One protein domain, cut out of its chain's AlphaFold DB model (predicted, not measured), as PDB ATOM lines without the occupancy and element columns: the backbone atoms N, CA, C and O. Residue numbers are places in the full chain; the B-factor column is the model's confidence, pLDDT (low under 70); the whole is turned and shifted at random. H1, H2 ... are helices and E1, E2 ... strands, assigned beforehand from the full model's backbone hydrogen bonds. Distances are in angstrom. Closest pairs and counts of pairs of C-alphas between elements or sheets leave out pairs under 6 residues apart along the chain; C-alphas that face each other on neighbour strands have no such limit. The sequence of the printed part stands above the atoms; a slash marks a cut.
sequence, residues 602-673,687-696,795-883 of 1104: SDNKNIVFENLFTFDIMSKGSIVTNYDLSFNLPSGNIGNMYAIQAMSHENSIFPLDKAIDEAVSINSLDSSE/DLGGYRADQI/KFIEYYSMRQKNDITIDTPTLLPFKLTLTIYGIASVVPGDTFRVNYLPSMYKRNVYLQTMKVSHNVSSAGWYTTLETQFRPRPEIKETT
ATOM      1  N   SER A 602     258.831 247.286 199.192       70.25
ATOM      2  CA  SER A 602     259.181 245.957 198.664       70.25
ATOM      3  C   SER A 602     259.185 244.829 199.706       70.25
ATOM      4  O   SER A 602     259.221 243.662 199.324       70.25
ATOM      5  N   ASP A 603     259.163 245.170 200.995       66.62
ATOM      6  CA  ASP A 603     259.071 244.253 202.131       66.62
ATOM      7  C   ASP A 603     257.625 244.162 202.682       66.62
ATOM      8  O   ASP A 603     257.410 243.545 203.730       66.62
ATOM      9  N   ASN A 604     256.642 244.753 201.985       66.94
ATOM     10  CA  ASN A 604     255.232 244.876 202.377       66.94
ATOM     11  C   ASN A 604     255.001 245.731 203.644       66.94
ATOM     12  O   ASN A 604     254.055 245.504 204.399       66.94
ATOM     13  N   LYS A 605     255.863 246.723 203.905       69.00
ATOM     14  CA  LYS A 605     255.784 247.612 205.077       69.00
ATOM     15  C   LYS A 605     255.418 249.029 204.668       69.00
ATOM     16  O   LYS A 605     255.888 249.541 203.657       69.00
ATOM     17  N   ASN A 606     254.644 249.696 205.515       78.12
ATOM     18  CA  ASN A 606     254.376 251.117 205.373       78.12
ATOM     19  C   ASN A 606     255.513 251.928 206.012       78.12
ATOM     20  O   ASN A 606     255.735 251.854 207.225       78.12
ATOM     21  N   ILE A 607     256.258 252.672 205.190       77.88
ATOM     22  CA  ILE A 607     257.470 253.383 205.627       77.88
ATOM     23  C   ILE A 607     257.128 254.511 206.609       77.88
ATOM     24  O   ILE A 607     257.863 254.713 207.575       77.88
ATOM     25  N   VAL A 608     256.015 255.227 206.413       80.38
ATOM     26  CA  VAL A 608     255.588 256.295 207.332       80.38
ATOM     27  C   VAL A 608     255.188 255.709 208.685       80.38
ATOM     28  O   VAL A 608     255.671 256.180 209.714       80.38
ATOM     29  N   PHE A 609     254.389 254.637 208.696       81.81
ATOM     30  CA  PHE A 609     253.983 253.951 209.928       81.81
ATOM     31  C   PHE A 609     255.182 253.423 210.731       81.81
ATOM     32  O   PHE A 609     255.242 253.614 211.948       81.81
ATOM     33  N   GLU A 610     256.160 252.783 210.078       81.94
ATOM     34  CA  GLU A 610     257.362 252.315 210.778       81.94
ATOM     35  C   GLU A 610     258.266 253.467 211.243       81.94
ATOM     36  O   GLU A 610     258.885 253.363 212.301       81.94
ATOM     37  N   ASN A 611     258.266 254.598 210.531       84.56
ATOM     38  CA  ASN A 611     258.970 255.812 210.946       84.56
ATOM     39  C   ASN A 611     258.275 256.598 212.073       84.56
ATOM     40  O   ASN A 611     258.901 257.525 212.589       84.56
ATOM     41  N   LEU A 612     257.040 256.282 212.488       86.19
ATOM     42  CA  LEU A 612     256.378 256.969 213.610       86.19
ATOM     43  C   LEU A 612     257.216 256.886 214.895       86.19
ATOM     44  O   LEU A 612     257.756 255.829 215.241       86.19
ATOM     45  N   PHE A 613     257.286 257.994 215.645       88.31
ATOM     46  CA  PHE A 613     257.992 258.014 216.927       88.31
ATOM     47  C   PHE A 613     257.468 256.905 217.850       88.31
ATOM     48  O   PHE A 613     256.258 256.724 218.001       88.31
ATOM     49  N   THR A 614     258.386 256.161 218.467       88.19
ATOM     50  CA  THR A 614     258.063 255.006 219.304       88.19
ATOM     51  C   THR A 614     258.594 255.205 220.720       88.19
ATOM     52  O   THR A 614     259.809 255.308 220.917       88.19
ATOM     53  N   PHE A 615     257.703 255.200 221.718       88.12
ATOM     54  CA  PHE A 615     258.136 255.158 223.117       88.12
ATOM     55  C   PHE A 615     258.671 253.769 223.480       88.12
ATOM     56  O   PHE A 615     257.997 252.744 223.317       88.12
ATOM     57  N   ASP A 616     259.869 253.756 224.045       85.62
ATOM     58  CA  ASP A 616     260.471 252.614 224.707       85.62
ATOM     59  C   ASP A 616     259.881 252.489 226.122       85.62
ATOM     60  O   ASP A 616     260.003 253.406 226.925       85.62
ATOM     61  N   ILE A 617     259.228 251.362 226.438       86.06
ATOM     62  CA  ILE A 617     258.522 251.182 227.726       86.06
ATOM     63  C   ILE A 617     259.349 250.348 228.710       86.06
ATOM     64  O   ILE A 617     259.636 250.784 229.821       86.06
ATOM     65  N   MET A 618     259.756 249.145 228.287       79.06
ATOM     66  CA  MET A 618     260.480 248.154 229.109       79.06
ATOM     67  C   MET A 618     261.949 247.984 228.680       79.06
ATOM     68  O   MET A 618     262.608 246.997 229.005       79.06
ATOM     69  N   SER A 619     262.451 248.937 227.898       76.81
ATOM     70  CA  SER A 619     263.844 249.038 227.458       76.81
ATOM     71  C   SER A 619     264.679 249.797 228.494       76.81
ATOM     72  O   SER A 619     264.138 250.538 229.313       76.81
ATOM     73  N   LYS A 620     266.012 249.667 228.435       69.31
ATOM     74  CA  LYS A 620     266.908 250.551 229.203       69.31
ATOM     75  C   LYS A 620     266.711 252.022 228.828       69.31
ATOM     76  O   LYS A 620     266.823 252.873 229.693       69.31
ATOM     77  N   GLY A 621     266.396 252.295 227.560       71.56
ATOM     78  CA  GLY A 621     266.111 253.631 227.036       71.56
ATOM     79  C   GLY A 621     264.738 254.189 227.415       71.56
ATOM     80  O   GLY A 621     264.317 255.181 226.829       71.56
ATOM     81  N   SER A 622     264.011 253.556 228.342       80.44
ATOM     82  CA  SER A 622     262.679 254.015 228.726       80.44
ATOM     83  C   SER A 622     262.722 255.363 229.441       80.44
ATOM     84  O   SER A 622     263.422 255.543 230.438       80.44
ATOM     85  N   ILE A 623     261.916 256.296 228.937       81.81
ATOM     86  CA  ILE A 623     261.620 257.594 229.565       81.81
ATOM     87  C   ILE A 623     260.234 257.602 230.229       81.81
ATOM     88  O   ILE A 623     259.779 258.642 230.712       81.81
ATOM     89  N   VAL A 624     259.561 256.446 230.223       84.38
ATOM     90  CA  VAL A 624     258.195 256.233 230.706       84.38
ATOM     91  C   VAL A 624     258.247 255.751 232.155       84.38
ATOM     92  O   VAL A 624     258.751 254.670 232.451       84.38
ATOM     93  N   THR A 625     257.728 256.566 233.072       84.12
ATOM     94  CA  THR A 625     257.730 256.302 234.520       84.12
ATOM     95  C   THR A 625     256.501 255.524 234.988       84.12
ATOM     96  O   THR A 625     256.556 254.868 236.027       84.12
ATOM     97  N   ASN A 626     255.404 255.570 234.226       85.75
ATOM     98  CA  ASN A 626     254.198 254.779 234.456       85.75
ATOM     99  C   ASN A 626     253.564 254.362 233.120       85.75
ATOM    100  O   ASN A 626     253.576 255.134 232.163       85.75
ATOM    101  N   TYR A 627     252.997 253.159 233.073       88.31
ATOM    102  CA  TYR A 627     252.361 252.566 231.898       88.31
ATOM    103  C   TYR A 627     251.180 251.711 232.373       88.31
ATOM    104  O   TYR A 627     251.382 250.736 233.097       88.31
ATOM    105  N   ASP A 628     249.962 252.072 231.969       87.19
ATOM    106  CA  ASP A 628     248.726 251.365 232.317       87.19
ATOM    107  C   ASP A 628     247.889 251.090 231.061       87.19
ATOM    108  O   ASP A 628     247.486 252.012 230.349       87.19
ATOM    109  N   LEU A 629     247.647 249.808 230.779       84.25
ATOM    110  CA  LEU A 629     246.986 249.324 229.570       84.25
ATOM    111  C   LEU A 629     245.657 248.658 229.933       84.25
ATOM    112  O   LEU A 629     245.624 247.527 230.422       84.25
ATOM    113  N   SER A 630     244.556 249.352 229.650       80.06
ATOM    114  CA  SER A 630     243.208 248.920 230.020       80.06
ATOM    115  C   SER A 630     242.430 248.348 228.826       80.06
ATOM    116  O   SER A 630     242.024 249.053 227.896       80.06
ATOM    117  N   PHE A 631     242.193 247.036 228.878       69.56
ATOM    118  CA  PHE A 631     241.328 246.312 227.946       69.56
ATOM    119  C   PHE A 631     239.890 246.296 228.478       69.56
ATOM    120  O   PHE A 631     239.485 245.382 229.194       69.56
ATOM    121  N   ASN A 632     239.118 247.330 228.147       66.25
ATOM    122  CA  ASN A 632     237.700 247.398 228.488       66.25
ATOM    123  C   ASN A 632     236.870 246.718 227.390       66.25
ATOM    124  O   ASN A 632     237.024 247.039 226.214       66.25
ATOM    125  N   LEU A 633     235.973 245.800 227.765       60.62
ATOM    126  CA  LEU A 633     234.991 245.252 226.823       60.62
ATOM    127  C   LEU A 633     233.968 246.346 226.460       60.62
ATOM    128  O   LEU A 633     233.389 246.939 227.377       60.62
ATOM    129  N   PRO A 634     233.706 246.612 225.167       57.22
ATOM    130  CA  PRO A 634     232.751 247.637 224.763       57.22
ATOM    131  C   PRO A 634     231.320 247.226 225.142       57.22
ATOM    132  O   PRO A 634     230.853 246.127 224.838       57.22
ATOM    133  N   SER A 635     230.613 248.113 225.838       57.88
ATOM    134  CA  SER A 635     229.277 247.849 226.383       57.88
ATOM    135  C   SER A 635     228.166 247.934 225.331       57.88
ATOM    136  O   SER A 635     228.233 248.742 224.411       57.88
ATOM    137  N   GLY A 636     227.084 247.174 225.519       63.62
ATOM    138  CA  GLY A 636     225.887 247.258 224.673       63.62
ATOM    139  C   GLY A 636     225.978 246.386 223.421       63.62
ATOM    140  O   GLY A 636     226.343 245.213 223.509       63.62
ATOM    141  N   ASN A 637     225.611 246.937 222.260       53.25
ATOM    142  CA  ASN A 637     225.493 246.179 221.005       53.25
ATOM    143  C   ASN A 637     226.806 245.499 220.592       53.25
ATOM    144  O   ASN A 637     226.776 244.351 220.157       53.25
ATOM    145  N   ILE A 638     227.948 246.158 220.801       56.72
ATOM    146  CA  ILE A 638     229.267 245.622 220.441       56.72
ATOM    147  C   ILE A 638     229.622 244.421 221.334       56.72
ATOM    148  O   ILE A 638     229.956 243.355 220.827       56.72
ATOM    149  N   GLY A 639     229.445 244.524 222.655       53.34
ATOM    150  CA  GLY A 639     229.631 243.397 223.580       53.34
ATOM    151  C   GLY A 639     228.679 242.220 223.319       53.34
ATOM    152  O   GLY A 639     229.079 241.061 223.439       53.34
ATOM    153  N   ASN A 640     227.441 242.494 222.891       52.53
ATOM    154  CA  ASN A 640     226.516 241.455 222.425       52.53
ATOM    155  C   ASN A 640     227.008 240.791 221.126       52.53
ATOM    156  O   ASN A 640     226.886 239.578 220.977       52.53
ATOM    157  N   MET A 641     227.576 241.561 220.198       53.56
ATOM    158  CA  MET A 641     228.116 241.062 218.933       53.56
ATOM    159  C   MET A 641     229.393 240.238 219.115       53.56
ATOM    160  O   MET A 641     229.516 239.209 218.462       53.56
ATOM    161  N   TYR A 642     230.270 240.591 220.061       55.50
ATOM    162  CA  TYR A 642     231.382 239.726 220.477       55.50
ATOM    163  C   TYR A 642     230.896 238.357 220.952       55.50
ATOM    164  O   TYR A 642     231.430 237.328 220.541       55.50
ATOM    165  N   ALA A 643     229.848 238.333 221.781       53.50
ATOM    166  CA  ALA A 643     229.236 237.080 222.211       53.50
ATOM    167  C   ALA A 643     228.608 236.310 221.033       53.50
ATOM    168  O   ALA A 643     228.698 235.089 221.000       53.50
ATOM    169  N   ILE A 644     228.014 236.999 220.051       49.00
ATOM    170  CA  ILE A 644     227.453 236.370 218.844       49.00
ATOM    171  C   ILE A 644     228.556 235.791 217.946       49.00
ATOM    172  O   ILE A 644     228.419 234.652 217.517       49.00
ATOM    173  N   GLN A 645     229.648 236.516 217.689       50.09
ATOM    174  CA  GLN A 645     230.764 236.048 216.854       50.09
ATOM    175  C   GLN A 645     231.481 234.849 217.490       50.09
ATOM    176  O   GLN A 645     231.701 233.848 216.814       50.09
ATOM    177  N   ALA A 646     231.710 234.869 218.808       49.47
ATOM    178  CA  ALA A 646     232.215 233.709 219.555       49.47
ATOM    179  C   ALA A 646     231.266 232.482 219.537       49.47
ATOM    180  O   ALA A 646     231.652 231.401 219.978       49.47
ATOM    181  N   MET A 647     230.036 232.643 219.033       43.06
ATOM    182  CA  MET A 647     228.998 231.614 218.885       43.06
ATOM    183  C   MET A 647     228.570 231.386 217.414       43.06
ATOM    184  O   MET A 647     227.594 230.676 217.171       43.06
ATOM    185  N   SER A 648     229.230 232.001 216.419       47.94
ATOM    186  CA  SER A 648     228.770 232.004 215.018       47.94
ATOM    187  C   SER A 648     229.923 232.176 214.025       47.94
ATOM    188  O   SER A 648     230.324 233.296 213.717       47.94
ATOM    189  N   HIS A 649     230.386 231.063 213.452       51.56
ATOM    190  CA  HIS A 649     231.556 231.014 212.565       51.56
ATOM    191  C   HIS A 649     231.220 231.010 211.055       51.56
ATOM    192  O   HIS A 649     232.129 231.094 210.236       51.56
ATOM    193  N   GLU A 650     229.940 230.906 210.669       43.44
ATOM    194  CA  GLU A 650     229.518 230.712 209.262       43.44
ATOM    195  C   GLU A 650     228.977 231.978 208.561       43.44
ATOM    196  O   GLU A 650     228.742 231.950 207.356       43.44
ATOM    197  N   ASN A 651     228.783 233.090 209.282       45.25
ATOM    198  CA  ASN A 651     228.180 234.319 208.747       45.25
ATOM    199  C   ASN A 651     229.201 235.467 208.691       45.25
ATOM    200  O   ASN A 651     229.640 235.931 209.747       45.25
ATOM    201  N   SER A 652     229.523 235.986 207.496       47.44
ATOM    202  CA  SER A 652     230.186 237.295 207.391       47.44
ATOM    203  C   SER A 652     229.205 238.411 207.772       47.44
ATOM    204  O   SER A 652     228.005 238.339 207.493       47.44
ATOM    205  N   ILE A 653     229.695 239.425 208.492       48.78
ATOM    206  CA  ILE A 653     228.869 240.521 209.015       48.78
ATOM    207  C   ILE A 653     229.178 241.789 208.226       48.78
ATOM    208  O   ILE A 653     230.265 242.344 208.346       48.78
ATOM    209  N   PHE A 654     228.201 242.270 207.457       49.62
ATOM    210  CA  PHE A 654     228.308 243.531 206.727       49.62
ATOM    211  C   PHE A 654     228.223 244.732 207.689       49.62
ATOM    212  O   PHE A 654     227.196 244.890 208.363       49.62
ATOM    213  N   PRO A 655     229.243 245.608 207.754       52.06
ATOM    214  CA  PRO A 655     229.174 246.828 208.544       52.06
ATOM    215  C   PRO A 655     228.260 247.851 207.863       52.06
ATOM    216  O   PRO A 655     228.538 248.353 206.779       52.06
ATOM    217  N   LEU A 656     227.138 248.148 208.521       50.88
ATOM    218  CA  LEU A 656     226.175 249.191 208.136       50.88
ATOM    219  C   LEU A 656     226.019 250.272 209.229       50.88
ATOM    220  O   LEU A 656     225.155 251.139 209.121       50.88
ATOM    221  N   ASP A 657     226.826 250.181 210.288       56.06
ATOM    222  CA  ASP A 657     226.756 250.942 211.540       56.06
ATOM    223  C   ASP A 657     228.181 251.027 212.131       56.06
ATOM    224  O   ASP A 657     228.930 250.044 212.063       56.06
ATOM    225  N   LYS A 658     228.550 252.170 212.727       57.47
ATOM    226  CA  LYS A 658     229.842 252.410 213.407       57.47
ATOM    227  C   LYS A 658     230.118 251.355 214.488       57.47
ATOM    228  O   LYS A 658     231.241 250.878 214.609       57.47
ATOM    229  N   ALA A 659     229.080 250.892 215.187       58.62
ATOM    230  CA  ALA A 659     229.187 249.824 216.178       58.62
ATOM    231  C   ALA A 659     229.583 248.460 215.574       58.62
ATOM    232  O   ALA A 659     230.186 247.642 216.267       58.62
ATOM    233  N   ILE A 660     229.248 248.200 214.301       57.66
ATOM    234  CA  ILE A 660     229.664 246.992 213.565       57.66
ATOM    235  C   ILE A 660     231.085 247.163 213.032       57.66
ATOM    236  O   ILE A 660     231.901 246.255 213.191       57.66
ATOM    237  N   ASP A 661     231.401 248.336 212.482       60.00
ATOM    238  CA  ASP A 661     232.756 248.671 212.038       60.00
ATOM    239  C   ASP A 661     233.797 248.541 213.163       60.00
ATOM    240  O   ASP A 661     234.857 247.958 212.946       60.00
ATOM    241  N   GLU A 662     233.479 248.984 214.384       64.75
ATOM    242  CA  GLU A 662     234.351 248.830 215.558       64.75
ATOM    243  C   GLU A 662     234.689 247.360 215.869       64.75
ATOM    244  O   GLU A 662     235.821 247.067 216.246       64.75
ATOM    245  N   ALA A 663     233.763 246.411 215.683       62.34
ATOM    246  CA  ALA A 663     234.048 244.986 215.899       62.34
ATOM    247  C   ALA A 663     234.798 244.342 214.722       62.34
ATOM    248  O   ALA A 663     235.721 243.556 214.943       62.34
ATOM    249  N   VAL A 664     234.458 244.697 213.477       62.94
ATOM    250  CA  VAL A 664     235.207 244.253 212.284       62.94
ATOM    251  C   VAL A 664     236.663 244.736 212.360       62.94
ATOM    252  O   VAL A 664     237.579 243.940 212.162       62.94
ATOM    253  N   SER A 665     236.877 245.990 212.772       62.78
ATOM    254  CA  SER A 665     238.193 246.622 212.977       62.78
ATOM    255  C   SER A 665     239.059 245.971 214.058       62.78
ATOM    256  O   SER A 665     240.267 246.192 214.080       62.78
ATOM    257  N   ILE A 666     238.464 245.221 214.990       65.44
ATOM    258  CA  ILE A 666     239.204 244.520 216.051       65.44
ATOM    259  C   ILE A 666     239.484 243.078 215.631       65.44
ATOM    260  O   ILE A 666     240.592 242.595 215.847       65.44
ATOM    261  N   ASN A 667     238.538 242.416 214.960       60.53
ATOM    262  CA  ASN A 667     238.752 241.075 214.413       60.53
ATOM    263  C   ASN A 667     239.806 241.066 213.289       60.53
ATOM    264  O   ASN A 667     240.567 240.106 213.181       60.53
ATOM    265  N   SER A 668     239.915 242.139 212.495       60.34
ATOM    266  CA  SER A 668     240.982 242.278 211.491       60.34
ATOM    267  C   SER A 668     242.387 242.343 212.109       60.34
ATOM    268  O   SER A 668     243.374 242.047 211.443       60.34
ATOM    269  N   LEU A 669     242.524 242.638 213.409       61.09
ATOM    270  CA  LEU A 669     243.830 242.622 214.075       61.09
ATOM    271  C   LEU A 669     244.426 241.208 214.194       61.09
ATOM    272  O   LEU A 669     245.643 241.099 214.342       61.09
ATOM    273  N   ASP A 670     243.611 240.150 214.114       57.03
ATOM    274  CA  ASP A 670     244.065 238.752 214.140       57.03
ATOM    275  C   ASP A 670     244.525 238.226 212.761       57.03
ATOM    276  O   ASP A 670     245.184 237.182 212.694       57.03
ATOM    277  N   SER A 671     244.256 238.929 211.648       55.03
ATOM    278  CA  SER A 671     244.651 238.464 210.309       55.03
ATOM    279  C   SER A 671     246.162 238.619 210.079       55.03
ATOM    280  O   SER A 671     246.657 239.670 209.672       55.03
ATOM    281  N   SER A 672     246.930 237.562 210.353       51.03
ATOM    282  CA  SER A 672     248.384 237.581 210.162       51.03
ATOM    283  C   SER A 672     248.776 237.436 208.683       51.03
ATOM    284  O   SER A 672     248.376 236.476 208.027       51.03
ATOM    285  N   GLU A 673     249.636 238.333 208.190       52.41
ATOM    286  CA  GLU A 673     250.007 238.558 206.772       52.41
ATOM    287  C   GLU A 673     250.592 237.352 205.988       52.41
ATOM    288  O   GLU A 673     250.982 237.497 204.835       52.41
ATOM    289  N   ASP A 687     229.633 224.525 221.713       43.19
ATOM    290  CA  ASP A 687     228.872 225.282 220.716       43.19
ATOM    291  C   ASP A 687     227.401 225.500 221.142       43.19
ATOM    292  O   ASP A 687     226.725 224.605 221.662       43.19
ATOM    293  N   LEU A 688     226.916 226.722 220.914       48.00
ATOM    294  CA  LEU A 688     225.590 227.233 221.263       48.00
ATOM    295  C   LEU A 688     225.008 227.996 220.058       48.00
ATOM    296  O   LEU A 688     224.681 229.178 220.157       48.00
ATOM    297  N   GLY A 689     224.911 227.295 218.924       53.06
ATOM    298  CA  GLY A 689     224.695 227.848 217.583       53.06
ATOM    299  C   GLY A 689     223.572 228.882 217.372       53.06
ATOM    300  O   GLY A 689     222.624 229.030 218.149       53.06
ATOM    301  N   GLY A 690     223.692 229.580 216.239       47.72
ATOM    302  CA  GLY A 690     223.193 230.933 215.937       47.72
ATOM    303  C   GLY A 690     221.698 231.281 216.025       47.72
ATOM    304  O   GLY A 690     221.340 232.387 215.630       47.72
ATOM    305  N   TYR A 691     220.817 230.462 216.607       46.00
ATOM    306  CA  TYR A 691     219.361 230.719 216.673       46.00
ATOM    307  C   TYR A 691     218.969 232.041 217.381       46.00
ATOM    308  O   TYR A 691     217.837 232.517 217.268       46.00
ATOM    309  N   ARG A 692     219.891 232.667 218.131       40.78
ATOM    310  CA  ARG A 692     219.723 234.034 218.665       40.78
ATOM    311  C   ARG A 692     220.133 235.139 217.690       40.78
ATOM    312  O   ARG A 692     219.527 236.204 217.753       40.78
ATOM    313  N   ALA A 693     221.106 234.902 216.811       40.88
ATOM    314  CA  ALA A 693     221.466 235.833 215.745       40.88
ATOM    315  C   ALA A 693     220.300 235.970 214.753       40.88
ATOM    316  O   ALA A 693     219.877 237.090 214.472       40.88
ATOM    317  N   ASP A 694     219.677 234.850 214.366       43.19
ATOM    318  CA  ASP A 694     218.469 234.830 213.527       43.19
ATOM    319  C   ASP A 694     217.344 235.700 214.109       43.19
ATOM    320  O   ASP A 694     216.725 236.485 213.397       43.19
ATOM    321  N   GLN A 695     217.107 235.628 215.427       46.09
ATOM    322  CA  GLN A 695     216.080 236.434 216.109       46.09
ATOM    323  C   GLN A 695     216.436 237.919 216.287       46.09
ATOM    324  O   GLN A 695     215.569 238.702 216.687       46.09
ATOM    325  N   ILE A 696     217.685 238.313 216.035       43.28
ATOM    326  CA  ILE A 696     218.124 239.714 216.005       43.28
ATOM    327  C   ILE A 696     218.039 240.232 214.563       43.28
ATOM    328  O   ILE A 696     217.412 241.267 214.329       43.28
ATOM    329  N   LYS A 795     214.536 256.240 198.574       77.88
ATOM    330  CA  LYS A 795     214.956 257.634 198.389       77.88
ATOM    331  C   LYS A 795     216.297 257.756 197.667       77.88
ATOM    332  O   LYS A 795     217.135 256.859 197.760       77.88
ATOM    333  N   PHE A 796     216.521 258.891 197.008       77.75
ATOM    334  CA  PHE A 796     217.822 259.218 196.419       77.75
ATOM    335  C   PHE A 796     218.862 259.489 197.499       77.75
ATOM    336  O   PHE A 796     219.981 258.988 197.389       77.75
ATOM    337  N   ILE A 797     218.481 260.184 198.579       75.69
ATOM    338  CA  ILE A 797     219.377 260.383 199.724       75.69
ATOM    339  C   ILE A 797     219.874 259.035 200.277       75.69
ATOM    340  O   ILE A 797     221.078 258.825 200.349       75.69
ATOM    341  N   GLU A 798     218.976 258.064 200.500       74.31
ATOM    342  CA  GLU A 798     219.304 256.708 200.980       74.31
ATOM    343  C   GLU A 798     220.229 255.928 200.024       74.31
ATOM    344  O   GLU A 798     221.104 255.189 200.477       74.31
ATOM    345  N   TYR A 799     220.062 256.091 198.706       78.19
ATOM    346  CA  TYR A 799     220.926 255.469 197.694       78.19
ATOM    347  C   TYR A 799     222.358 256.020 197.754       78.19
ATOM    348  O   TYR A 799     223.323 255.252 197.759       78.19
ATOM    349  N   TYR A 800     222.511 257.342 197.861       77.88
ATOM    350  CA  TYR A 800     223.827 257.965 197.989       77.88
ATOM    351  C   TYR A 800     224.470 257.715 199.357       77.88
ATOM    352  O   TYR A 800     225.666 257.441 199.402       77.88
ATOM    353  N   SER A 801     223.690 257.684 200.442       74.69
ATOM    354  CA  SER A 801     224.131 257.237 201.771       74.69
ATOM    355  C   SER A 801     224.725 255.824 201.745       74.69
ATOM    356  O   SER A 801     225.766 255.565 202.345       74.69
ATOM    357  N   MET A 802     224.083 254.901 201.020       70.56
ATOM    358  CA  MET A 802     224.552 253.521 200.846       70.56
ATOM    359  C   MET A 802     225.864 253.429 200.062       70.56
ATOM    360  O   MET A 802     226.738 252.654 200.442       70.56
ATOM    361  N   ARG A 803     226.008 254.228 198.996       73.94
ATOM    362  CA  ARG A 803     227.245 254.343 198.209       73.94
ATOM    363  C   ARG A 803     228.387 254.914 199.051       73.94
ATOM    364  O   ARG A 803     229.433 254.287 199.151       73.94
ATOM    365  N   GLN A 804     228.142 256.041 199.725       70.75
ATOM    366  CA  GLN A 804     229.109 256.699 200.608       70.75
ATOM    367  C   GLN A 804     229.611 255.737 201.692       70.75
ATOM    368  O   GLN A 804     230.810 255.506 201.784       70.75
ATOM    369  N   LYS A 805     228.717 255.086 202.446       68.25
ATOM    370  CA  LYS A 805     229.116 254.138 203.503       68.25
ATOM    371  C   LYS A 805     229.974 252.975 202.986       68.25
ATOM    372  O   LYS A 805     230.908 252.577 203.669       68.25
ATOM    373  N   ASN A 806     229.729 252.470 201.778       63.19
ATOM    374  CA  ASN A 806     230.571 251.420 201.200       63.19
ATOM    375  C   ASN A 806     231.994 251.899 200.866       63.19
ATOM    376  O   ASN A 806     232.963 251.221 201.197       63.19
ATOM    377  N   ASP A 807     232.109 253.063 200.224       62.81
ATOM    378  CA  ASP A 807     233.401 253.620 199.812       62.81
ATOM    379  C   ASP A 807     234.238 254.070 201.031       62.81
ATOM    380  O   ASP A 807     235.455 253.916 201.044       62.81
ATOM    381  N   ILE A 808     233.589 254.594 202.082       63.09
ATOM    382  CA  ILE A 808     234.248 255.306 203.192       63.09
ATOM    383  C   ILE A 808     234.546 254.445 204.432       63.09
ATOM    384  O   ILE A 808     235.537 254.709 205.109       63.09
ATOM    385  N   THR A 809     233.758 253.409 204.758       60.91
ATOM    386  CA  THR A 809     233.947 252.633 206.010       60.91
ATOM    387  C   THR A 809     235.291 251.884 206.090       60.91
ATOM    388  O   THR A 809     235.762 251.557 207.179       60.91
ATOM    389  N   ILE A 810     235.946 251.645 204.954       60.28
ATOM    390  CA  ILE A 810     237.281 251.031 204.892       60.28
ATOM    391  C   ILE A 810     238.382 252.057 205.203       60.28
ATOM    392  O   ILE A 810     239.306 251.752 205.957       60.28
ATOM    393  N   ASP A 811     238.249 253.275 204.678       60.25
ATOM    394  CA  ASP A 811     239.221 254.360 204.844       60.25
ATOM    395  C   ASP A 811     239.166 255.024 206.222       60.25
ATOM    396  O   ASP A 811     240.168 255.587 206.673       60.25
ATOM    397  N   THR A 812     238.000 255.024 206.882       64.69
ATOM    398  CA  THR A 812     237.834 255.733 208.154       64.69
ATOM    399  C   THR A 812     238.726 255.126 209.240       64.69
ATOM    400  O   THR A 812     238.630 253.926 209.531       64.69
ATOM    401  N   PRO A 813     239.582 255.930 209.899       62.66
ATOM    402  CA  PRO A 813     240.381 255.446 211.011       62.66
ATOM    403  C   PRO A 813     239.458 255.221 212.214       62.66
ATOM    404  O   PRO A 813     238.928 256.171 212.778       62.66
ATOM    405  N   THR A 814     239.262 253.982 212.653       70.44
ATOM    406  CA  THR A 814     238.313 253.680 213.742       70.44
ATOM    407  C   THR A 814     238.989 253.738 215.111       70.44
ATOM    408  O   THR A 814     240.104 253.251 215.285       70.44
ATOM    409  N   LEU A 815     238.337 254.346 216.107       72.50
ATOM    410  CA  LEU A 815     238.806 254.305 217.496       72.50
ATOM    411  C   LEU A 815     238.488 252.936 218.101       72.50
ATOM    412  O   LEU A 815     237.331 252.533 218.152       72.50
ATOM    413  N   LEU A 816     239.505 252.229 218.589       74.25
ATOM    414  CA  LEU A 816     239.302 250.974 219.315       74.25
ATOM    415  C   LEU A 816     239.041 251.278 220.809       74.25
ATOM    416  O   LEU A 816     239.673 252.178 221.363       74.25
ATOM    417  N   PRO A 817     238.196 250.501 221.519       69.50
ATOM    418  CA  PRO A 817     237.772 250.774 222.902       69.50
ATOM    419  C   PRO A 817     238.874 250.556 223.963       69.50
ATOM    420  O   PRO A 817     238.634 250.690 225.168       69.50
ATOM    421  N   PHE A 818     240.084 250.211 223.529       78.94
ATOM    422  CA  PHE A 818     241.260 250.025 224.371       78.94
ATOM    423  C   PHE A 818     241.888 251.379 224.709       78.94
ATOM    424  O   PHE A 818     241.986 252.263 223.855       78.94
ATOM    425  N   LYS A 819     242.343 251.546 225.954       84.44
ATOM    426  CA  LYS A 819     242.995 252.784 226.403       84.44
ATOM    427  C   LYS A 819     244.342 252.485 227.027       84.44
ATOM    428  O   LYS A 819     244.435 251.637 227.916       84.44
ATOM    429  N   LEU A 820     245.355 253.216 226.575       87.81
ATOM    430  CA  LEU A 820     246.690 253.213 227.153       87.81
ATOM    431  C   LEU A 820     246.946 254.575 227.799       87.81
ATOM    432  O   LEU A 820     246.827 255.612 227.144       87.81
ATOM    433  N   THR A 821     247.342 254.561 229.063       90.88
ATOM    434  CA  THR A 821     247.803 255.744 229.789       90.88
ATOM    435  C   THR A 821     249.296 255.600 230.044       90.88
ATOM    436  O   THR A 821     249.737 254.574 230.565       90.88
ATOM    437  N   LEU A 822     250.085 256.614 229.692       91.31
ATOM    438  CA  LEU A 822     251.526 256.627 229.959       91.31
ATOM    439  C   LEU A 822     251.957 257.944 230.604       91.31
ATOM    440  O   LEU A 822     251.440 259.004 230.258       91.31
ATOM    441  N   THR A 823     252.911 257.878 231.529       90.06
ATOM    442  CA  THR A 823     253.517 259.052 232.173       90.06
ATOM    443  C   THR A 823     254.996 259.120 231.831       90.06
ATOM    444  O   THR A 823     255.706 258.122 231.926       90.06
ATOM    445  N   ILE A 824     255.460 260.307 231.456       89.12
ATOM    446  CA  ILE A 824     256.849 260.628 231.120       89.12
ATOM    447  C   ILE A 824     257.332 261.827 231.940       89.12
ATOM    448  O   ILE A 824     256.538 262.579 232.515       89.12
ATOM    449  N   TYR A 825     258.648 262.037 231.975       85.75
ATOM    450  CA  TYR A 825     259.216 263.295 232.460       85.75
ATOM    451  C   TYR A 825     258.703 264.487 231.646       85.75
ATOM    452  O   TYR A 825     258.647 264.430 230.416       85.75
ATOM    453  N   GLY A 826     258.395 265.572 232.358       83.81
ATOM    454  CA  GLY A 826     257.827 266.822 231.862       83.81
ATOM    455  C   GLY A 826     258.235 267.225 230.444       83.81
ATOM    456  O   GLY A 826     259.427 267.334 230.110       83.81
ATOM    457  N   ILE A 827     257.213 267.427 229.620       86.38
ATOM    458  CA  ILE A 827     257.274 268.032 228.291       86.38
ATOM    459  C   ILE A 827     255.918 268.684 227.990       86.38
ATOM    460  O   ILE A 827     254.879 268.087 228.280       86.38
ATOM    461  N   ALA A 828     255.936 269.897 227.435       85.12
ATOM    462  CA  ALA A 828     254.734 270.661 227.081       85.12
ATOM    463  C   ALA A 828     254.285 270.468 225.620       85.12
ATOM    464  O   ALA A 828     253.104 270.539 225.310       85.12
ATOM    465  N   SER A 829     255.217 270.181 224.702       83.25
ATOM    466  CA  SER A 829     254.972 270.162 223.246       83.25
ATOM    467  C   SER A 829     254.275 268.907 222.697       83.25
ATOM    468  O   SER A 829     254.459 268.575 221.522       83.25
ATOM    469  N   VAL A 830     253.522 268.202 223.543       86.50
ATOM    470  CA  VAL A 830     252.650 267.087 223.154       86.50
ATOM    471  C   VAL A 830     251.215 267.515 223.432       86.50
ATOM    472  O   VAL A 830     250.901 267.879 224.564       86.50
ATOM    473  N   VAL A 831     250.359 267.488 222.413       85.19
ATOM    474  CA  VAL A 831     248.982 268.010 222.456       85.19
ATOM    475  C   VAL A 831     247.946 266.926 222.123       85.19
ATOM    476  O   VAL A 831     248.284 265.934 221.471       85.19
ATOM    477  N   PRO A 832     246.671 267.076 222.540       87.12
ATOM    478  CA  PRO A 832     245.589 266.234 222.037       87.12
ATOM    479  C   PRO A 832     245.572 266.238 220.502       87.12
ATOM    480  O   PRO A 832     245.675 267.287 219.875       87.12
ATOM    481  N   GLY A 833     245.477 265.053 219.904       85.50
ATOM    482  CA  GLY A 833     245.650 264.833 218.471       85.50
ATOM    483  C   GLY A 833     246.997 264.216 218.080       85.50
ATOM    484  O   GLY A 833     246.982 263.390 217.172       85.50
ATOM    485  N   ASP A 834     248.114 264.524 218.758       88.56
ATOM    486  CA  ASP A 834     249.450 264.007 218.390       88.56
ATOM    487  C   ASP A 834     249.480 262.462 218.386       88.56
ATOM    488  O   ASP A 834     248.994 261.818 219.329       88.56
ATOM    489  N   THR A 835     250.088 261.864 217.352       90.50
ATOM    490  CA  THR A 835     250.132 260.399 217.148       90.50
ATOM    491  C   THR A 835     251.534 259.785 217.272       90.50
ATOM    492  O   THR A 835     252.548 260.413 216.952       90.50
ATOM    493  N   PHE A 836     251.596 258.541 217.772       91.88
ATOM    494  CA  PHE A 836     252.840 257.789 218.016       91.88
ATOM    495  C   PHE A 836     252.618 256.266 218.168       91.88
ATOM    496  O   PHE A 836     251.491 255.773 218.138       91.88
ATOM    497  N   ARG A 837     253.701 255.499 218.362       91.38
ATOM    498  CA  ARG A 837     253.706 254.051 218.666       91.38
ATOM    499  C   ARG A 837     254.365 253.770 220.027       91.38
ATOM    500  O   ARG A 837     255.027 254.631 220.605       91.38
ATOM    501  N   VAL A 838     254.226 252.548 220.551       88.56
ATOM    502  CA  VAL A 838     254.955 252.090 221.755       88.56
ATOM    503  C   VAL A 838     255.566 250.705 221.544       88.56
ATOM    504  O   VAL A 838     254.986 249.841 220.885       88.56
ATOM    505  N   ASN A 839     256.747 250.461 222.116       86.75
ATOM    506  CA  ASN A 839     257.514 249.245 221.832       86.75
ATOM    507  C   ASN A 839     257.008 247.982 222.565       86.75
ATOM    508  O   ASN A 839     257.398 246.870 222.193       86.75
ATOM    509  N   TYR A 840     256.153 248.141 223.578       85.94
ATOM    510  CA  TYR A 840     255.701 247.084 224.484       85.94
ATOM    511  C   TYR A 840     254.177 246.956 224.422       85.94
ATOM    512  O   TYR A 840     253.449 247.542 225.214       85.94
ATOM    513  N   LEU A 841     253.704 246.200 223.436       85.56
ATOM    514  CA  LEU A 841     252.315 245.773 223.269       85.56
ATOM    515  C   LEU A 841     252.307 244.289 222.866       85.56
ATOM    516  O   LEU A 841     253.317 243.806 222.334       85.56
ATOM    517  N   PRO A 842     251.193 243.558 223.063       81.75
ATOM    518  CA  PRO A 842     251.016 242.236 222.470       81.75
ATOM    519  C   PRO A 842     251.263 242.278 220.953       81.75
ATOM    520  O   PRO A 842     250.947 243.267 220.291       81.75
ATOM    521  N   SER A 843     251.853 241.215 220.398       72.50
ATOM    522  CA  SER A 843     252.436 241.235 219.044       72.50
ATOM    523  C   SER A 843     251.444 241.515 217.911       72.50
ATOM    524  O   SER A 843     251.866 242.022 216.877       72.50
ATOM    525  N   MET A 844     250.163 241.209 218.139       68.56
ATOM    526  CA  MET A 844     249.003 241.614 217.340       68.56
ATOM    527  C   MET A 844     248.946 243.151 217.237       68.56
ATOM    528  O   MET A 844     249.350 243.724 216.228       68.56
ATOM    529  N   TYR A 845     248.580 243.831 218.330       78.00
ATOM    530  CA  TYR A 845     248.510 245.293 218.399       78.00
ATOM    531  C   TYR A 845     249.799 245.983 217.927       78.00
ATOM    532  O   TYR A 845     249.730 246.899 217.118       78.00
ATOM    533  N   LYS A 846     250.986 245.524 218.355       77.75
ATOM    534  CA  LYS A 846     252.271 246.195 218.058       77.75
ATOM    535  C   LYS A 846     252.555 246.405 216.554       77.75
ATOM    536  O   LYS A 846     253.252 247.355 216.198       77.75
ATOM    537  N   ARG A 847     252.067 245.514 215.688       73.56
ATOM    538  CA  ARG A 847     252.215 245.617 214.222       73.56
ATOM    539  C   ARG A 847     251.067 246.379 213.559       73.56
ATOM    540  O   ARG A 847     251.252 246.966 212.498       73.56
ATOM    541  N   ASN A 848     249.897 246.342 214.195       76.31
ATOM    542  CA  ASN A 848     248.617 246.590 213.544       76.31
ATOM    543  C   ASN A 848     247.959 247.910 213.972       76.31
ATOM    544  O   ASN A 848     246.978 248.321 213.357       76.31
ATOM    545  N   VAL A 849     248.486 248.580 215.005       84.38
ATOM    546  CA  VAL A 849     247.930 249.827 215.552       84.38
ATOM    547  C   VAL A 849     248.985 250.913 215.756       84.38
ATOM    548  O   VAL A 849     250.170 250.641 215.968       84.38
ATOM    549  N   TYR A 850     248.511 252.152 215.786       87.75
ATOM    550  CA  TYR A 850     249.186 253.287 216.408       87.75
ATOM    551  C   TYR A 850     248.274 253.898 217.484       87.75
ATOM    552  O   TYR A 850     247.160 253.426 217.728       87.75
ATOM    553  N   LEU A 851     248.777 254.908 218.187       89.31
ATOM    554  CA  LEU A 851     248.115 255.544 219.321       89.31
ATOM    555  C   LEU A 851     247.926 257.032 219.049       89.31
ATOM    556  O   LEU A 851     248.811 257.690 218.498       89.31
ATOM    557  N   GLN A 852     246.777 257.553 219.470       89.62
ATOM    558  CA  GLN A 852     246.430 258.967 219.393       89.62
ATOM    559  C   GLN A 852     246.267 259.552 220.797       89.62
ATOM    560  O   GLN A 852     245.603 258.959 221.652       89.62
ATOM    561  N   THR A 853     246.852 260.728 221.025       89.75
ATOM    562  CA  THR A 853     246.715 261.478 222.280       89.75
ATOM    563  C   THR A 853     245.307 262.057 222.403       89.75
ATOM    564  O   THR A 853     244.890 262.850 221.565       89.75
ATOM    565  N   MET A 854     244.575 261.683 223.455       86.50
ATOM    566  CA  MET A 854     243.191 262.125 223.694       86.50
ATOM    567  C   MET A 854     243.097 263.168 224.814       86.50
ATOM    568  O   MET A 854     242.201 264.010 224.794       86.50
ATOM    569  N   LYS A 855     244.013 263.115 225.791       89.19
ATOM    570  CA  LYS A 855     244.194 264.130 226.841       89.19
ATOM    571  C   LYS A 855     245.655 264.243 227.255       89.19
ATOM    572  O   LYS A 855     246.403 263.266 227.172       89.19
ATOM    573  N   VAL A 856     246.004 265.406 227.798       90.19
ATOM    574  CA  VAL A 856     247.309 265.699 228.393       90.19
ATOM    575  C   VAL A 856     247.102 266.242 229.810       90.19
ATOM    576  O   VAL A 856     246.277 267.128 230.042       90.19
ATOM    577  N   SER A 857     247.860 265.703 230.764       91.88
ATOM    578  CA  SER A 857     247.850 266.130 232.165       91.88
ATOM    579  C   SER A 857     249.270 266.385 232.650       91.88
ATOM    580  O   SER A 857     250.112 265.489 232.614       91.88
ATOM    581  N   HIS A 858     249.534 267.583 233.165       92.19
ATOM    582  CA  HIS A 858     250.795 267.931 233.810       92.19
ATOM    583  C   HIS A 858     250.638 267.931 235.332       92.19
ATOM    584  O   HIS A 858     249.688 268.499 235.878       92.19
ATOM    585  N   ASN A 859     251.604 267.338 236.028       93.06
ATOM    586  CA  ASN A 859     251.753 267.467 237.473       93.06
ATOM    587  C   ASN A 859     253.147 268.020 237.779       93.06
ATOM    588  O   ASN A 859     254.142 267.460 237.317       93.06
ATOM    589  N   VAL A 860     253.211 269.112 238.539       90.94
ATOM    590  CA  VAL A 860     254.457 269.732 238.995       90.94
ATOM    591  C   VAL A 860     254.442 269.792 240.515       90.94
ATOM    592  O   VAL A 860     253.514 270.332 241.119       90.94
ATOM    593  N   SER A 861     255.473 269.237 241.141       87.62
ATOM    594  CA  SER A 861     255.647 269.228 242.594       87.62
ATOM    595  C   SER A 861     257.131 269.142 242.958       87.62
ATOM    596  O   SER A 861     257.995 269.039 242.086       87.62
ATOM    597  N   SER A 862     257.444 269.099 244.255       81.50
ATOM    598  CA  SER A 862     258.799 268.822 244.752       81.50
ATOM    599  C   SER A 862     259.364 267.451 244.342       81.50
ATOM    600  O   SER A 862     260.561 267.227 244.509       81.50
ATOM    601  N   ALA A 863     258.545 266.546 243.790       80.12
ATOM    602  CA  ALA A 863     259.000 265.281 243.211       80.12
ATOM    603  C   ALA A 863     259.475 265.401 241.747       80.12
ATOM    604  O   ALA A 863     260.135 264.489 241.256       80.12
ATOM    605  N   GLY A 864     259.149 266.495 241.047       84.56
ATOM    606  CA  GLY A 864     259.443 266.695 239.625       84.56
ATOM    607  C   GLY A 864     258.261 267.268 238.835       84.56
ATOM    608  O   GLY A 864     257.164 267.449 239.370       84.56
ATOM    609  N   TRP A 865     258.490 267.533 237.545       88.38
ATOM    610  CA  TRP A 865     257.435 267.734 236.549       88.38
ATOM    611  C   TRP A 865     257.237 266.447 235.742       88.38
ATOM    612  O   TRP A 865     258.191 265.871 235.212       88.38
ATOM    613  N   TYR A 866     255.985 266.012 235.634       90.56
ATOM    614  CA  TYR A 866     255.557 264.850 234.864       90.56
ATOM    615  C   TYR A 866     254.434 265.229 233.896       90.56
ATOM    616  O   TYR A 866     253.562 266.031 234.237       90.56
ATOM    617  N   THR A 867     254.442 264.613 232.714       91.75
ATOM    618  CA  THR A 867     253.358 264.692 231.726       91.75
ATOM    619  C   THR A 867     252.751 263.301 231.558       91.75
ATOM    620  O   THR A 867     253.463 262.349 231.246       91.75
ATOM    621  N   THR A 868     251.441 263.182 231.756       93.12
ATOM    622  CA  THR A 868     250.653 261.973 231.496       93.12
ATOM    623  C   THR A 868     249.822 262.170 230.235       93.12
ATOM    624  O   THR A 868     249.164 263.199 230.086       93.12
ATOM    625  N   LEU A 869     249.838 261.173 229.351       92.31
ATOM    626  CA  LEU A 869     249.030 261.112 228.138       92.31
ATOM    627  C   LEU A 869     247.972 260.015 228.311       92.31
ATOM    628  O   LEU A 869     248.327 258.856 228.537       92.31
ATOM    629  N   GLU A 870     246.687 260.358 228.185       90.56
ATOM    630  CA  GLU A 870     245.640 259.359 227.929       90.56
ATOM    631  C   GLU A 870     245.539 259.152 226.415       90.56
ATOM    632  O   GLU A 870     245.359 260.122 225.672       90.56
ATOM    633  N   THR A 871     245.613 257.905 225.949       90.31
ATOM    634  CA  THR A 871     245.586 257.578 224.516       90.31
ATOM    635  C   THR A 871     244.548 256.521 224.158       90.31
ATOM    636  O   THR A 871     244.173 255.680 224.982       90.31
ATOM    637  N   GLN A 872     244.093 256.564 222.906       87.00
ATOM    638  CA  GLN A 872     243.268 255.528 222.282       87.00
ATOM    639  C   GLN A 872     243.983 254.939 221.066       87.00
ATOM    640  O   GLN A 872     244.871 255.558 220.478       87.00
ATOM    641  N   PHE A 873     243.607 253.711 220.725       85.00
ATOM    642  CA  PHE A 873     244.218 252.927 219.660       85.00
ATOM    643  C   PHE A 873     243.495 253.189 218.331       85.00
ATOM    644  O   PHE A 873     242.264 253.208 218.299       85.00
ATOM    645  N   ARG A 874     244.253 253.331 217.239       84.25
ATOM    646  CA  ARG A 874     243.752 253.364 215.853       84.25
ATOM    647  C   ARG A 874     244.384 252.194 215.074       84.25
ATOM    648  O   ARG A 874     245.600 252.007 215.192       84.25
ATOM    649  N   PRO A 875     243.620 251.385 214.320       77.75
ATOM    650  CA  PRO A 875     244.171 250.345 213.459       77.75
ATOM    651  C   PRO A 875     244.796 250.965 212.201       77.75
ATOM    652  O   PRO A 875     244.437 252.066 211.792       77.75
ATOM    653  N   ARG A 876     245.701 250.232 211.553       74.75
ATOM    654  CA  ARG A 876     246.164 250.535 210.192       74.75
ATOM    655  C   ARG A 876     245.056 250.249 209.153       74.75
ATOM    656  O   ARG A 876     244.508 249.144 209.196       74.75
ATOM    657  N   PRO A 877     244.756 251.138 208.184       66.06
ATOM    658  CA  PRO A 877     243.715 250.879 207.180       66.06
ATOM    659  C   PRO A 877     244.023 249.712 206.240       66.06
ATOM    660  O   PRO A 877     243.108 249.002 205.838       66.06
ATOM    661  N   GLU A 878     245.299 249.429 205.951       67.69
ATOM    662  CA  GLU A 878     245.661 248.301 205.072       67.69
ATOM    663  C   GLU A 878     245.220 246.948 205.669       67.69
ATOM    664  O   GLU A 878     245.015 245.970 204.956       67.69
ATOM    665  N   ILE A 879     245.042 246.898 206.994       65.44
ATOM    666  CA  ILE A 879     244.563 245.724 207.727       65.44
ATOM    667  C   ILE A 879     243.038 245.644 207.678       65.44
ATOM    668  O   ILE A 879     242.510 244.542 207.521       65.44
ATOM    669  N   LYS A 880     242.338 246.792 207.725       63.25
ATOM    670  CA  LYS A 880     240.895 246.851 207.447       63.25
ATOM    671  C   LYS A 880     240.613 246.176 206.107       63.25
ATOM    672  O   LYS A 880     239.925 245.163 206.116       63.25
ATOM    673  N   GLU A 881     241.193 246.654 204.999       62.06
ATOM    674  CA  GLU A 881     240.889 246.192 203.627       62.06
ATOM    675  C   GLU A 881     240.755 244.667 203.468       62.06
ATOM    676  O   GLU A 881     239.856 244.197 202.776       62.06
ATOM    677  N   THR A 882     241.614 243.889 204.136       57.81
ATOM    678  CA  THR A 882     241.636 242.416 204.063       57.81
ATOM    679  C   THR A 882     240.375 241.716 204.590       57.81
ATOM    680  O   THR A 882     240.156 240.548 204.275       57.81
ATOM    681  N   THR A 883     239.572 242.401 205.411       54.59
ATOM    682  CA  THR A 883     238.490 241.808 206.219       54.59
ATOM    683  C   THR A 883     237.085 242.288 205.806       54.59
ATOM    684  O   THR A 883     236.092 241.695 206.226       54.59
TER     685      THR A 883
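Overview. This is residues 602 to 673, 687 to 696 and 795 to 883 of the 1104 residues of an uncharacterized protein of Candidatus Pelagibacter sp. TMED64 (UniProt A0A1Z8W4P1). A twisted wall of five strands makes one half of an elongated domain, its long hairpin E4 and E5 reaching to one end. Towards the other end lies a loose group of helices in which H3 meets H2, H6 and H7, while residues 795 to 801, mostly of H5, stick out. The 171 printed residues hold seven named helices and five named strands, in the order H1 E1 H2 H3 H4 H5 E2 E3 H6 E4 E5 H7; the class is mixed, helices and strands. The antiparallel sheet runs E1 E2 E5 E4 E3. The whole is loose, with a radius of gyration of the C-alphas of 19.2 A and spans of 61 by 37 by 36 A.

Arrangement. H1, residues 607 to 611, only grazes the sheet with residues 609 to 611. E1, residues 624 to 630, is an edge strand, antiparallel to E2, residues 816 to 825, at 166 degrees, with N 628 and O 821 2.9 A apart. H2, residues 637 to 645, touches residues 659 to 663 of H3, residues 658 to 670, at a steep tilt of 43 degrees, the same way; the closest C-alphas, of Ile 638 and Ala 659, are 6.0 A apart. H3 only grazes the sheet with residues 662 to 669. H4, residues 691 to 696, is close to but not clearly touching H2, the closest C-alphas, of Ile 644 and Ala 693, being 6.8 A apart. H5, residues 796 to 808, touches no helix and is not on the sheet. E2 is antiparallel to E5, residues 864 to 875; N 822 and O 869 are 3.1 A apart. E3, residues 835 to 838, is the other edge strand, antiparallel to E4, residues 849 to 861, with N 851 and O 836 2.8 A apart. H6, residues 843 to 848, touches residues 669 to 670 of H3; the closest C-alphas, of Leu 669 and Met 844, are 6.2 A apart. E4 bends by 60 degrees at residue 854 and forms a hairpin with E5; N 857 and O 868 are 2.9 A apart. H7, residues 877 to 881, touches residues 664 to 669 of H3; the closest C-alphas, of Ser 668 and Lys 880, are 6.1 A apart. Every O i to N i+4 pair is within hydrogen-bond range in H1, H2, H5 and H7, but 6 of 9 in H3 and 1 of 2 in both H4 and H6.

Along the chain. H1 begins at C-alpha 607, (257.470, 253.383, 205.627). From first to last C-alpha, H3 measures 19.7 A, H5 18.2 A, E2 26.9 A, E4 34.2 A and E5 34.4 A. H7 ends at C-alpha 881, (240.889, 246.192, 203.627).

Size, cuts and confidence. The C-alphas farthest apart, of Lys 795 and Ser 862, are 64.8 A apart. Two cuts leave out residues 674 to 686, with a C-alpha gap of 28.6 A, and 697 to 794, with 25.3 A. The links H1 to E1 and H2 to H3 are long. The mean pLDDT of the printed part is 71.9; 75 residues are under 70, among them 631 to 673 and 687 to 696.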